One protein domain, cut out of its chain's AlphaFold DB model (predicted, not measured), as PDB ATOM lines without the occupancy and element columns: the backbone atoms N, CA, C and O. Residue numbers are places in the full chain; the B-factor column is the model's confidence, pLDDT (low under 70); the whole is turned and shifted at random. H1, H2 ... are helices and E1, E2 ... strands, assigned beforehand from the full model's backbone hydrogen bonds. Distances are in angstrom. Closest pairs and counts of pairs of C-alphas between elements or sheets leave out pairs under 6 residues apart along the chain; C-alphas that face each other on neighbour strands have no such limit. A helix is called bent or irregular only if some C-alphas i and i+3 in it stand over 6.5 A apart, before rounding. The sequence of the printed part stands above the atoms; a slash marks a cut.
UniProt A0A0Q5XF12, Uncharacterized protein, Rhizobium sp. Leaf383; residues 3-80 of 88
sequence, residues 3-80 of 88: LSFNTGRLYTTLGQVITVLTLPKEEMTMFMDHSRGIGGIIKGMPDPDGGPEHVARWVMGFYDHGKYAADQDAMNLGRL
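This is residues 3 to 80 of the 88 residues of an uncharacterized protein of Rhizobium sp. Leaf383 (UniProt A0A0Q5XF12). A twisted sheet of four antiparallel strands is sandwiched between two helices that cross its opposite faces, the longer H1 on one and the short H2 on the other. After H1 the chain passes round the E4 edge, where residues 69 to 70 pair with 40 to 41 of E4. The 78 printed residues hold E1, E2, E3, E4, H1 and H2 in that order, a mixed class, and the sheet is a meander, each strand the antiparallel neighbour of the one before. The whole is compact, with a radius of gyration of the C-alphas of 11.6 A and spans of 36 by 26 by 24 A.

Find C-alpha 3 at (0.172, -24.746, -2.460), where E1 runs to residue 6. E2, residues 17 to 23, is 19.9 A long; E3 is residues 28 to 33 and E4 residues 38 to 43. H1, residues 52 to 64, covers 18.1 A, and H2, residues 72 to 78, ends at (1.358, -34.974, -6.360).

Look across the sheet for N 5 and O 18 at 3.0 A in E1 and E2, N 21 and O 30 at 2.8 A in E2 and E3, and N 31 and O 40 at 2.8 A in E3 and E4. H1 is on the sheet at a height of 8.6 A, across the strands; its closest C-alphas to E1 are Phe 5 and Ala 56, 7.2 A. H2 is on the opposite face at 6.8 A, with Gly 39 of E4 and Met 75 closest, C-alphas 4.2 A apart. H2 is only just irregular, C-alphas 75 and 78 being 6.6 A apart. Each O i to N i+4 pair of H1 is within hydrogen-bond range, against 2 of 3 in H2.

The printed part has no cut, and no link is long. The farthest C-alphas, Thr 13 and Lys 25, are 36.3 A apart. Confidence is low at residues 78 to 80.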
ATOM      1  N   LEU A   3       0.490 -24.748  -3.891       89.69
ATOM      2  CA  LEU A   3       0.172 -24.746  -2.460       89.69
ATOM      3  C   LEU A   3      -0.348 -26.123  -2.038       89.69
ATOM      4  O   LEU A   3      -1.096 -26.743  -2.785       89.69
ATOM      5  N   SER A   4      -0.011 -26.565  -0.829       92.44
ATOM      6  CA  SER A   4      -0.623 -27.741  -0.202       92.44
ATOM      7  C   SER A   4      -1.218 -27.359   1.147       92.44
ATOM      8  O   SER A   4      -0.595 -26.611   1.900       92.44
ATOM      9  N   PHE A   5      -2.404 -27.875   1.464       91.81
ATOM     10  CA  PHE A   5      -3.063 -27.634   2.747       91.81
ATOM     11  C   PHE A   5      -3.824 -28.868   3.235       91.81
ATOM     12  O   PHE A   5      -4.264 -29.711   2.451       91.81
ATOM     13  N   ASN A   6      -3.976 -28.958   4.556       91.75
ATOM     14  CA  ASN A   6      -4.853 -29.928   5.196       91.75
ATOM     15  C   ASN A   6      -6.247 -29.311   5.350       91.75
ATOM     16  O   ASN A   6      -6.362 -28.183   5.827       91.75
ATOM     17  N   THR A   7      -7.300 -30.020   4.953       88.62
ATOM     18  CA  THR A   7      -8.676 -29.497   5.039       88.62
ATOM     19  C   THR A   7      -9.297 -29.675   6.428       88.62
ATOM     20  O   THR A   7     -10.398 -29.189   6.681       88.62
ATOM     21  N   GLY A   8      -8.631 -30.416   7.321       86.88
ATOM     22  CA  GLY A   8      -9.148 -30.821   8.627       86.88
ATOM     23  C   GLY A   8     -10.148 -31.981   8.569       86.88
ATOM     24  O   GLY A   8     -10.557 -32.487   9.612       86.88
ATOM     25  N   ARG A   9     -10.543 -32.442   7.374       87.31
ATOM     26  CA  ARG A   9     -11.442 -33.596   7.216       87.31
ATOM     27  C   ARG A   9     -10.691 -34.905   7.420       87.31
ATOM     28  O   ARG A   9      -9.561 -35.061   6.968       87.31
ATOM     29  N   LEU A  10     -11.335 -35.870   8.067       87.88
ATOM     30  CA  LEU A  10     -10.717 -37.142   8.442       87.88
ATOM     31  C   LEU A  10     -11.047 -38.240   7.422       87.88
ATOM     32  O   LEU A  10     -11.983 -39.010   7.611       87.88
ATOM     33  N   TYR A  11     -10.269 -38.303   6.336       80.25
ATOM     34  CA  TYR A  11     -10.283 -39.437   5.391       80.25
ATOM     35  C   TYR A  11      -9.092 -40.388   5.574       80.25
ATOM     36  O   TYR A  11      -9.186 -41.564   5.235       80.25
ATOM     37  N   THR A  12      -7.980 -39.898   6.127       81.31
ATOM     38  CA  THR A  12      -6.807 -40.700   6.515       81.31
ATOM     39  C   THR A  12      -6.378 -40.332   7.936       81.31
ATOM     40  O   THR A  12      -6.877 -39.357   8.501       81.31
ATOM     41  N   THR A  13      -5.413 -41.062   8.501       80.88
ATOM     42  CA  THR A  13      -4.798 -40.732   9.802       80.88
ATOM     43  C   THR A  13      -4.104 -39.368   9.813       80.88
ATOM     44  O   THR A  13      -3.953 -38.773  10.874       80.88
ATOM     45  N   LEU A  14      -3.720 -38.855   8.642       78.56
ATOM     46  CA  LEU A  14      -3.108 -37.537   8.463       78.56
ATOM     47  C   LEU A  14      -4.135 -36.457   8.083       78.56
ATOM     48  O   LEU A  14      -3.759 -35.319   7.817       78.56
ATOM     49  N   GLY A  15      -5.427 -36.788   8.050       88.88
ATOM     50  CA  GLY A  15      -6.475 -35.921   7.517       88.88
ATOM     51  C   GLY A  15      -6.513 -35.918   5.986       88.88
ATOM     52  O   GLY A  15      -5.949 -36.797   5.329       88.88
ATOM     53  N   GLN A  16      -7.233 -34.953   5.424       90.44
ATOM     54  CA  GLN A  16      -7.340 -34.752   3.985       90.44
ATOM     55  C   GLN A  16      -6.313 -33.722   3.536       90.44
ATOM     56  O   GLN A  16      -6.373 -32.570   3.969       90.44
ATOM     57  N   VAL A  17      -5.405 -34.114   2.647       91.88
ATOM     58  CA  VAL A  17      -4.383 -33.213   2.102       91.88
ATOM     59  C   VAL A  17      -4.679 -32.937   0.638       91.88
ATOM     60  O   VAL A  17      -4.795 -33.866  -0.162       91.88
ATOM     61  N   ILE A  18      -4.766 -31.654   0.289       93.06
ATOM     62  CA  ILE A  18      -4.980 -31.202  -1.083       93.06
ATOM     63  C   ILE A  18      -3.789 -30.370  -1.542       93.06
ATOM     64  O   ILE A  18      -3.360 -29.449  -0.846       93.06
ATOM     65  N   THR A  19      -3.276 -30.684  -2.729       93.81
ATOM     66  CA  THR A  19      -2.305 -29.857  -3.455       93.81
ATOM     67  C   THR A  19      -3.009 -29.125  -4.580       93.81
ATOM     68  O   THR A  19      -3.803 -29.715  -5.302       93.81
ATOM     69  N   VAL A  20      -2.689 -27.851  -4.749       92.81
ATOM     70  CA  VAL A  20      -3.266 -26.955  -5.744       92.81
ATOM     71  C   VAL A  20      -2.151 -26.357  -6.587       92.81
ATOM     72  O   VAL A  20      -1.121 -25.939  -6.051       92.81
ATOM     73  N   LEU A  21      -2.369 -26.281  -7.896       92.25
ATOM     74  CA  LEU A  21      -1.545 -25.527  -8.833       92.25
ATOM     75  C   LEU A  21      -2.430 -24.568  -9.623       92.25
ATOM     76  O   LEU A  21      -3.244 -24.978 -10.445       92.25
ATOM     77  N   THR A  22      -2.237 -23.275  -9.394       90.50
ATOM     78  CA  THR A  22      -2.844 -22.221 -10.212       90.50
ATOM     79  C   THR A  22      -1.918 -21.893 -11.375       90.50
ATOM     80  O   THR A  22      -0.730 -21.613 -11.143       90.50
ATOM     81  N   LEU A  23      -2.468 -21.892 -12.591       89.12
ATOM     82  CA  LEU A  23      -1.805 -21.582 -13.857       89.12
ATOM     83  C   LEU A  23      -2.366 -20.261 -14.416       89.12
ATOM     84  O   LEU A  23      -3.366 -20.274 -15.133       89.12
ATOM     85  N   PRO A  24      -1.726 -19.108 -14.115       85.94
ATOM     86  CA  PRO A  24      -2.269 -17.796 -14.458       85.94
ATOM     87  C   PRO A  24      -2.510 -17.545 -15.937       85.94
ATOM     88  O   PRO A  24      -3.502 -16.935 -16.313       85.94
ATOM     89  N   LYS A  25      -1.604 -18.041 -16.780       87.00
ATOM     90  CA  LYS A  25      -1.665 -17.834 -18.230       87.00
ATOM     91  C   LYS A  25      -2.816 -18.582 -18.897       87.00
ATOM     92  O   LYS A  25      -3.227 -18.203 -19.983       87.00
ATOM     93  N   GLU A  26      -3.282 -19.650 -18.265       86.62
ATOM     94  CA  GLU A  26      -4.299 -20.554 -18.800       86.62
ATOM     95  C   GLU A  26      -5.643 -20.371 -18.078       86.62
ATOM     96  O   GLU A  26      -6.582 -21.118 -18.331       86.62
ATOM     97  N   GLU A  27      -5.720 -19.387 -17.169       91.12
ATOM     98  CA  GLU A  27      -6.886 -19.080 -16.336       91.12
ATOM     99  C   GLU A  27      -7.511 -20.330 -15.704       91.12
ATOM    100  O   GLU A  27      -8.728 -20.524 -15.722       91.12
ATOM    101  N   MET A  28      -6.667 -21.202 -15.153       91.56
ATOM    102  CA  MET A  28      -7.123 -22.445 -14.544       91.56
ATOM    103  C   MET A  28      -6.415 -22.763 -13.235       91.56
ATOM    104  O   MET A  28      -5.264 -22.386 -12.985       91.56
ATOM    105  N   THR A  29      -7.111 -23.541 -12.416       93.00
ATOM    106  CA  THR A  29      -6.582 -24.101 -11.181       93.00
ATOM    107  C   THR A  29      -6.788 -25.601 -11.176       93.00
ATOM    108  O   THR A  29      -7.908 -26.097 -11.256       93.00
ATOM    109  N   MET A  30      -5.691 -26.329 -11.038       94.62
ATOM    110  CA  MET A  30      -5.695 -27.770 -10.869       94.62
ATOM    111  C   MET A  30      -5.565 -28.117  -9.386       94.62
ATOM    112  O   MET A  30      -4.875 -27.412  -8.642       94.62
ATOM    113  N   PHE A  31      -6.178 -29.213  -8.948       94.62
ATOM    114  CA  PHE A  31      -6.002 -29.734  -7.597       94.62
ATOM    115  C   PHE A  31      -5.882 -31.260  -7.574       94.62
ATOM    116  O   PHE A  31      -6.397 -31.950  -8.452       94.62
ATOM    117  N   MET A  32      -5.242 -31.773  -6.526       94.75
ATOM    118  CA  MET A  32      -5.151 -33.192  -6.198       94.75
ATOM    119  C   MET A  32      -5.471 -33.409  -4.725       94.75
ATOM    120  O   MET A  32      -4.756 -32.913  -3.856       94.75
ATOM    121  N   ASP A  33      -6.515 -34.181  -4.452       92.75
ATOM    122  CA  ASP A  33      -6.809 -34.757  -3.147       92.75
ATOM    123  C   ASP A  33      -6.042 -36.074  -2.989       92.75
ATOM    124  O   ASP A  33      -6.448 -37.125  -3.497       92.75
ATOM    125  N   HIS A  34      -4.931 -36.012  -2.253       89.31
ATOM    126  CA  HIS A  34      -4.053 -37.157  -1.991       89.31
ATOM    127  C   HIS A  34      -4.723 -38.241  -1.158       89.31
ATOM    128  O   HIS A  34      -4.337 -39.403  -1.213       89.31
ATOM    129  N   SER A  35      -5.726 -37.866  -0.375       88.44
ATOM    130  CA  SER A  35      -6.390 -38.761   0.564       88.44
ATOM    131  C   SER A  35      -7.445 -39.624  -0.108       88.44
ATOM    132  O   SER A  35      -7.784 -40.687   0.406       88.44
ATOM    133  N   ARG A  36      -7.965 -39.175  -1.254       88.69
ATOM    134  CA  ARG A  36      -8.990 -39.893  -2.023       88.69
ATOM    135  C   ARG A  36      -8.559 -40.252  -3.442       88.69
ATOM    136  O   ARG A  36      -9.304 -40.943  -4.126       88.69
ATOM    137  N   GLY A  37      -7.385 -39.799  -3.881       88.69
ATOM    138  CA  GLY A  37      -6.900 -40.015  -5.243       88.69
ATOM    139  C   GLY A  37      -7.717 -39.258  -6.293       88.69
ATOM    140  O   GLY A  37      -7.916 -39.771  -7.389       88.69
ATOM    141  N   ILE A  38      -8.240 -38.076  -5.951       90.50
ATOM    142  CA  ILE A  38      -9.117 -37.293  -6.833       90.50
ATOM    143  C   ILE A  38      -8.344 -36.094  -7.375       90.50
ATOM    144  O   ILE A  38      -7.989 -35.194  -6.616       90.50
ATOM    145  N   GLY A  39      -8.136 -36.068  -8.689       92.50
ATOM    146  CA  GLY A  39      -7.578 -34.930  -9.416       92.50
ATOM    147  C   GLY A  39      -8.659 -34.191 -10.197       92.50
ATOM    148  O   GLY A  39      -9.521 -34.822 -10.817       92.50
ATOM    149  N   GLY A  40      -8.618 -32.862 -10.175       93.75
ATOM    150  CA  GLY A  40      -9.573 -32.055 -10.921       93.75
ATOM    151  C   GLY A  40      -9.039 -30.710 -11.392       93.75
ATOM    152  O   GLY A  40      -8.084 -30.163 -10.841       93.75
ATOM    153  N   ILE A  41      -9.703 -30.174 -12.414       94.44
ATOM    154  CA  ILE A  41      -9.466 -28.851 -12.990       94.44
ATOM    155  C   ILE A  41     -10.690 -27.975 -12.742       94.44
ATOM    156  O   ILE A  41     -11.829 -28.346 -13.043       94.44
ATOM    157  N   ILE A  42     -10.436 -26.778 -12.230       95.19
ATOM    158  CA  ILE A  42     -11.401 -25.699 -12.077       95.19
ATOM    159  C   ILE A  42     -11.060 -24.632 -13.119       95.19
ATOM    160  O   ILE A  42      -9.918 -24.175 -13.203       95.19
ATOM    161  N   LYS A  43     -12.053 -24.241 -13.925       93.19
ATOM    162  CA  LYS A  43     -11.923 -23.107 -14.849       93.19
ATOM    163  C   LYS A  43     -12.011 -21.805 -14.058       93.19
ATOM    164  O   LYS A  43     -12.970 -21.609 -13.311       93.19
ATOM    165  N   GLY A  44     -11.044 -20.924 -14.254       91.44
ATOM    166  CA  GLY A  44     -10.863 -19.704 -13.480       91.44
ATOM    167  C   GLY A  44      -9.776 -19.847 -12.422       91.44
ATOM    168  O   GLY A  44      -9.108 -20.876 -12.302       91.44
ATOM    169  N   MET A  45      -9.600 -18.776 -11.656       89.12
ATOM    170  CA  MET A  45      -8.552 -18.672 -10.651       89.12
ATOM    171  C   MET A  45      -9.080 -18.039  -9.367       89.12
ATOM    172  O   MET A  45      -9.990 -17.207  -9.431       89.12
ATOM    173  N   PRO A  46      -8.503 -18.401  -8.210       89.06
ATOM    174  CA  PRO A  46      -8.688 -17.628  -6.990       89.06
ATOM    175  C   PRO A  46      -8.115 -16.216  -7.168       89.06
ATOM    176  O   PRO A  46      -7.253 -15.998  -8.024       89.06
ATOM    177  N   ASP A  47      -8.572 -15.276  -6.340       86.50
ATOM    178  CA  ASP A  47      -8.031 -13.915  -6.299       86.50
ATOM    179  C   ASP A  47      -6.493 -13.963  -6.147       86.50
ATOM    180  O   ASP A  47      -6.010 -14.590  -5.194       86.50
ATOM    181  N   PRO A  48      -5.713 -13.368  -7.076       75.81
ATOM    182  CA  PRO A  48      -4.253 -13.394  -7.018       75.81
ATOM    183  C   PRO A  48      -3.684 -12.641  -5.811       75.81
ATOM    184  O   PRO A  48      -2.584 -12.974  -5.369       75.81
ATOM    185  N   ASP A  49      -4.429 -11.675  -5.267       81.88
ATOM    186  CA  ASP A  49      -4.063 -10.938  -4.055       81.88
ATOM    187  C   ASP A  49      -4.544 -11.666  -2.782       81.88
ATOM    188  O   ASP A  49      -4.196 -11.305  -1.653       81.88
ATOM    189  N   GLY A  50      -5.324 -12.738  -2.953       79.25
ATOM    190  CA  GLY A  50      -5.765 -13.622  -1.887       79.25
ATOM    191  C   GLY A  50      -4.626 -14.486  -1.343       79.25
ATOM    192  O   GLY A  50      -3.924 -15.181  -2.074       79.25
ATOM    193  N   GLY A  51      -4.468 -14.508  -0.018       86.81
ATOM    194  CA  GLY A  51      -3.504 -15.393   0.642       86.81
ATOM    195  C   GLY A  51      -3.838 -16.893   0.506       86.81
ATOM    196  O   GLY A  51      -4.906 -17.267   0.014       86.81
ATOM    197  N   PRO A  52      -2.973 -17.790   1.019       87.25
ATOM    198  CA  PRO A  52      -3.154 -19.245   0.929       87.25
ATOM    199  C   PRO A  52      -4.515 -19.757   1.425       87.25
ATOM    200  O   PRO A  52      -5.088 -20.677   0.842       87.25
ATOM    201  N   GLU A  53      -5.072 -19.137   2.469       89.81
ATOM    202  CA  GLU A  53      -6.405 -19.484   2.972       89.81
ATOM    203  C   GLU A  53      -7.524 -19.183   1.970       89.81
ATOM    204  O   GLU A  53      -8.498 -19.934   1.896       89.81
ATOM    205  N   HIS A  54      -7.404 -18.096   1.203       91.88
ATOM    206  CA  HIS A  54      -8.387 -17.736   0.184       91.88
ATOM    207  C   HIS A  54      -8.417 -18.798  -0.919       91.88
ATOM    208  O   HIS A  54      -9.483 -19.289  -1.283       91.88
ATOM    209  N   VAL A  55      -7.236 -19.222  -1.377       91.88
ATOM    210  CA  VAL A  55      -7.072 -20.290  -2.374       91.88
ATOM    211  C   VAL A  55      -7.686 -21.594  -1.875       91.88
ATOM    212  O   VAL A  55      -8.432 -22.241  -2.608       91.88
ATOM    213  N   ALA A  56      -7.420 -21.958  -0.618       92.31
ATOM    214  CA  ALA A  56      -7.983 -23.159  -0.017       92.31
ATOM    215  C   ALA A  56      -9.518 -23.116   0.010       92.31
ATOM    216  O   ALA A  56     -10.163 -24.053  -0.454       92.31
ATOM    217  N   ARG A  57     -10.119 -22.013   0.483       93.31
ATOM    218  CA  ARG A  57     -11.585 -21.852   0.511       93.31
ATOM    219  C   ARG A  57     -12.195 -21.897  -0.886       93.31
ATOM    220  O   ARG A  57     -13.222 -22.544  -1.073       93.31
ATOM    221  N   TRP A  58     -11.560 -21.242  -1.856       94.50
ATOM    222  CA  TRP A  58     -12.010 -21.235  -3.243       94.50
ATOM    223  C   TRP A  58     -12.014 -22.656  -3.823       94.50
ATOM    224  O   TRP A  58     -13.066 -23.128  -4.244       94.50
ATOM    225  N   VAL A  59     -10.890 -23.383  -3.745       94.62
ATOM    226  CA  VAL A  59     -10.788 -24.765  -4.254       94.62
ATOM    227  C   VAL A  59     -11.775 -25.692  -3.551       94.62
ATOM    228  O   VAL A  59     -12.477 -26.451  -4.217       94.62
ATOM    229  N   MET A  60     -11.874 -25.606  -2.221       95.06
ATOM    230  CA  MET A  60     -12.809 -26.431  -1.457       95.06
ATOM    231  C   MET A  60     -14.263 -26.170  -1.846       95.06
ATOM    232  O   MET A  60     -15.033 -27.121  -1.945       95.06
ATOM    233  N   GLY A  61     -14.631 -24.924  -2.157       95.56
ATOM    234  CA  GLY A  61     -15.959 -24.598  -2.674       95.56
ATOM    235  C   GLY A  61     -16.289 -25.361  -3.962       95.56
ATOM    236  O   GLY A  61     -17.347 -25.972  -4.073       95.56
ATOM    237  N   PHE A  62     -15.380 -25.405  -4.935       95.69
ATOM    238  CA  PHE A  62     -15.615 -26.181  -6.159       95.69
ATOM    239  C   PHE A  62     -15.597 -27.689  -5.909       95.69
ATOM    240  O   PHE A  62     -16.442 -28.403  -6.453       95.69
ATOM    241  N   TYR A  63     -14.668 -28.163  -5.077       93.69
ATOM    242  CA  TYR A  63     -14.544 -29.572  -4.716       93.69
ATOM    243  C   TYR A  63     -15.831 -30.110  -4.076       93.69
ATOM    244  O   TYR A  63     -16.377 -31.115  -4.531       93.69
ATOM    245  N   ASP A  64     -16.356 -29.409  -3.069       94.12
ATOM    246  CA  ASP A  64     -17.535 -29.827  -2.302       94.12
ATOM    247  C   ASP A  64     -18.813 -29.829  -3.133       94.12
ATOM    248  O   ASP A  64     -19.683 -30.679  -2.956       94.12
ATOM    249  N   HIS A  65     -18.917 -28.886  -4.066       95.06
ATOM    250  CA  HIS A  65     -20.050 -28.784  -4.975       95.06
ATOM    251  C   HIS A  65     -19.899 -29.650  -6.237       95.06
ATOM    252  O   HIS A  65     -20.786 -29.613  -7.090       95.06
ATOM    253  N   GLY A  66     -18.798 -30.398  -6.390       92.69
ATOM    254  CA  GLY A  66     -18.534 -31.208  -7.585       92.69
ATOM    255  C   GLY A  66     -18.399 -30.382  -8.870       92.69
ATOM    256  O   GLY A  66     -18.665 -30.882  -9.959       92.69
ATOM    257  N   LYS A  67     -18.026 -29.100  -8.765       94.31
ATOM    258  CA  LYS A  67     -17.962 -28.147  -9.886       94.31
ATOM    259  C   LYS A  67     -16.581 -28.124 -10.551       94.31
ATOM    260  O   LYS A  67     -16.021 -27.063 -10.805       94.31
ATOM    261  N   TYR A  68     -16.014 -29.286 -10.833       94.38
ATOM    262  CA  TYR A  68     -14.708 -29.418 -11.478       94.38
ATOM    263  C   TYR A  68     -14.755 -30.497 -12.559       94.38
ATOM    264  O   TYR A  68     -15.593 -31.396 -12.517       94.38
ATOM    265  N   ALA A  69     -13.853 -30.408 -13.532       93.50
ATOM    266  CA  ALA A  69     -13.623 -31.496 -14.475       93.50
ATOM    267  C   ALA A  69     -12.624 -32.475 -13.854       93.50
ATOM    268  O   ALA A  69     -11.578 -32.044 -13.374       93.50
ATOM    269  N   ALA A  70     -12.939 -33.770 -13.836       89.50
ATOM    270  CA  ALA A  70     -11.969 -34.786 -13.441       89.50
ATOM    271  C   ALA A  70     -10.832 -34.823 -14.467       89.50
ATOM    272  O   ALA A  70     -11.093 -34.792 -15.670       89.50
ATOM    273  N   ASP A  71      -9.593 -34.887 -13.991       87.50
ATOM    274  CA  ASP A  71      -8.428 -34.809 -14.864       87.50
ATOM    275  C   ASP A  71      -7.268 -35.660 -14.340       87.50
ATOM    276  O   ASP A  71      -6.943 -35.645 -13.148       87.50
ATOM    277  N   GLN A  72      -6.661 -36.431 -15.243       77.94
ATOM    278  CA  GLN A  72      -5.606 -37.384 -14.912       77.94
ATOM    279  C   GLN A  72      -4.252 -36.702 -14.679       77.94
ATOM    280  O   GLN A  72      -3.465 -37.185 -13.861       77.94
ATOM    281  N   ASP A  73      -3.988 -35.573 -15.335       77.88
ATOM    282  CA  ASP A  73      -2.768 -34.790 -15.137       77.88
ATOM    283  C   ASP A  73      -2.820 -34.031 -13.813       77.88
ATOM    284  O   ASP A  73      -1.818 -33.955 -13.096       77.88
ATOM    285  N   ALA A  74      -4.011 -33.594 -13.401       78.38
ATOM    286  CA  ALA A  74      -4.233 -33.091 -12.056       78.38
ATOM    287  C   ALA A  74      -3.918 -34.160 -10.993       78.38
ATOM    288  O   ALA A  74      -3.324 -33.833  -9.970       78.38
ATOM    289  N   MET A  75      -4.184 -35.451 -11.240       75.06
ATOM    290  CA  MET A  75      -3.751 -36.519 -10.318       75.06
ATOM    291  C   MET A  75      -2.222 -36.642 -10.222       75.06
ATOM    292  O   MET A  75      -1.686 -37.043  -9.186       75.06
ATOM    293  N   ASN A  76      -1.505 -36.244 -11.275       76.69
ATOM    294  CA  ASN A  76      -0.045 -36.238 -11.321       76.69
ATOM    295  C   ASN A  76       0.582 -34.999 -10.652       76.69
ATOM    296  O   ASN A  76       1.805 -34.952 -10.503       76.69
ATOM    297  N   LEU A  77      -0.203 -34.032 -10.155       71.50
ATOM    298  CA  LEU A  77       0.316 -32.892  -9.375       71.50
ATOM    299  C   LEU A  77       1.085 -33.304  -8.130       71.50
ATOM    300  O   LEU A  77       2.090 -32.674  -7.788       71.50
ATOM    301  N   GLY A  78       0.638 -34.377  -7.479       55.72
ATOM    302  CA  GLY A  78       1.358 -34.974  -6.360       55.72
ATOM    303  C   GLY A  78       2.703 -35.584  -6.762       55.72
ATOM    304  O   GLY A  78       3.598 -35.703  -5.933       55.72
ATOM    305  N   ARG A  79       2.869 -35.925  -8.044       55.69
ATOM    306  CA  ARG A  79       4.077 -36.530  -8.617       55.69
ATOM    307  C   ARG A  79       5.047 -35.494  -9.200       55.69
ATOM    308  O   ARG A  79       6.229 -35.790  -9.370       55.69
ATOM    309  N   LEU A  80       4.580 -34.272  -9.465       49.12
ATOM    310  CA  LEU A  80       5.392 -33.175 -10.005       49.12
ATOM    311  C   LEU A  80       6.468 -32.652  -9.031       49.12
ATOM    312  O   LEU A  80       7.382 -31.970  -9.479       49.12
TER     313      LEU A  80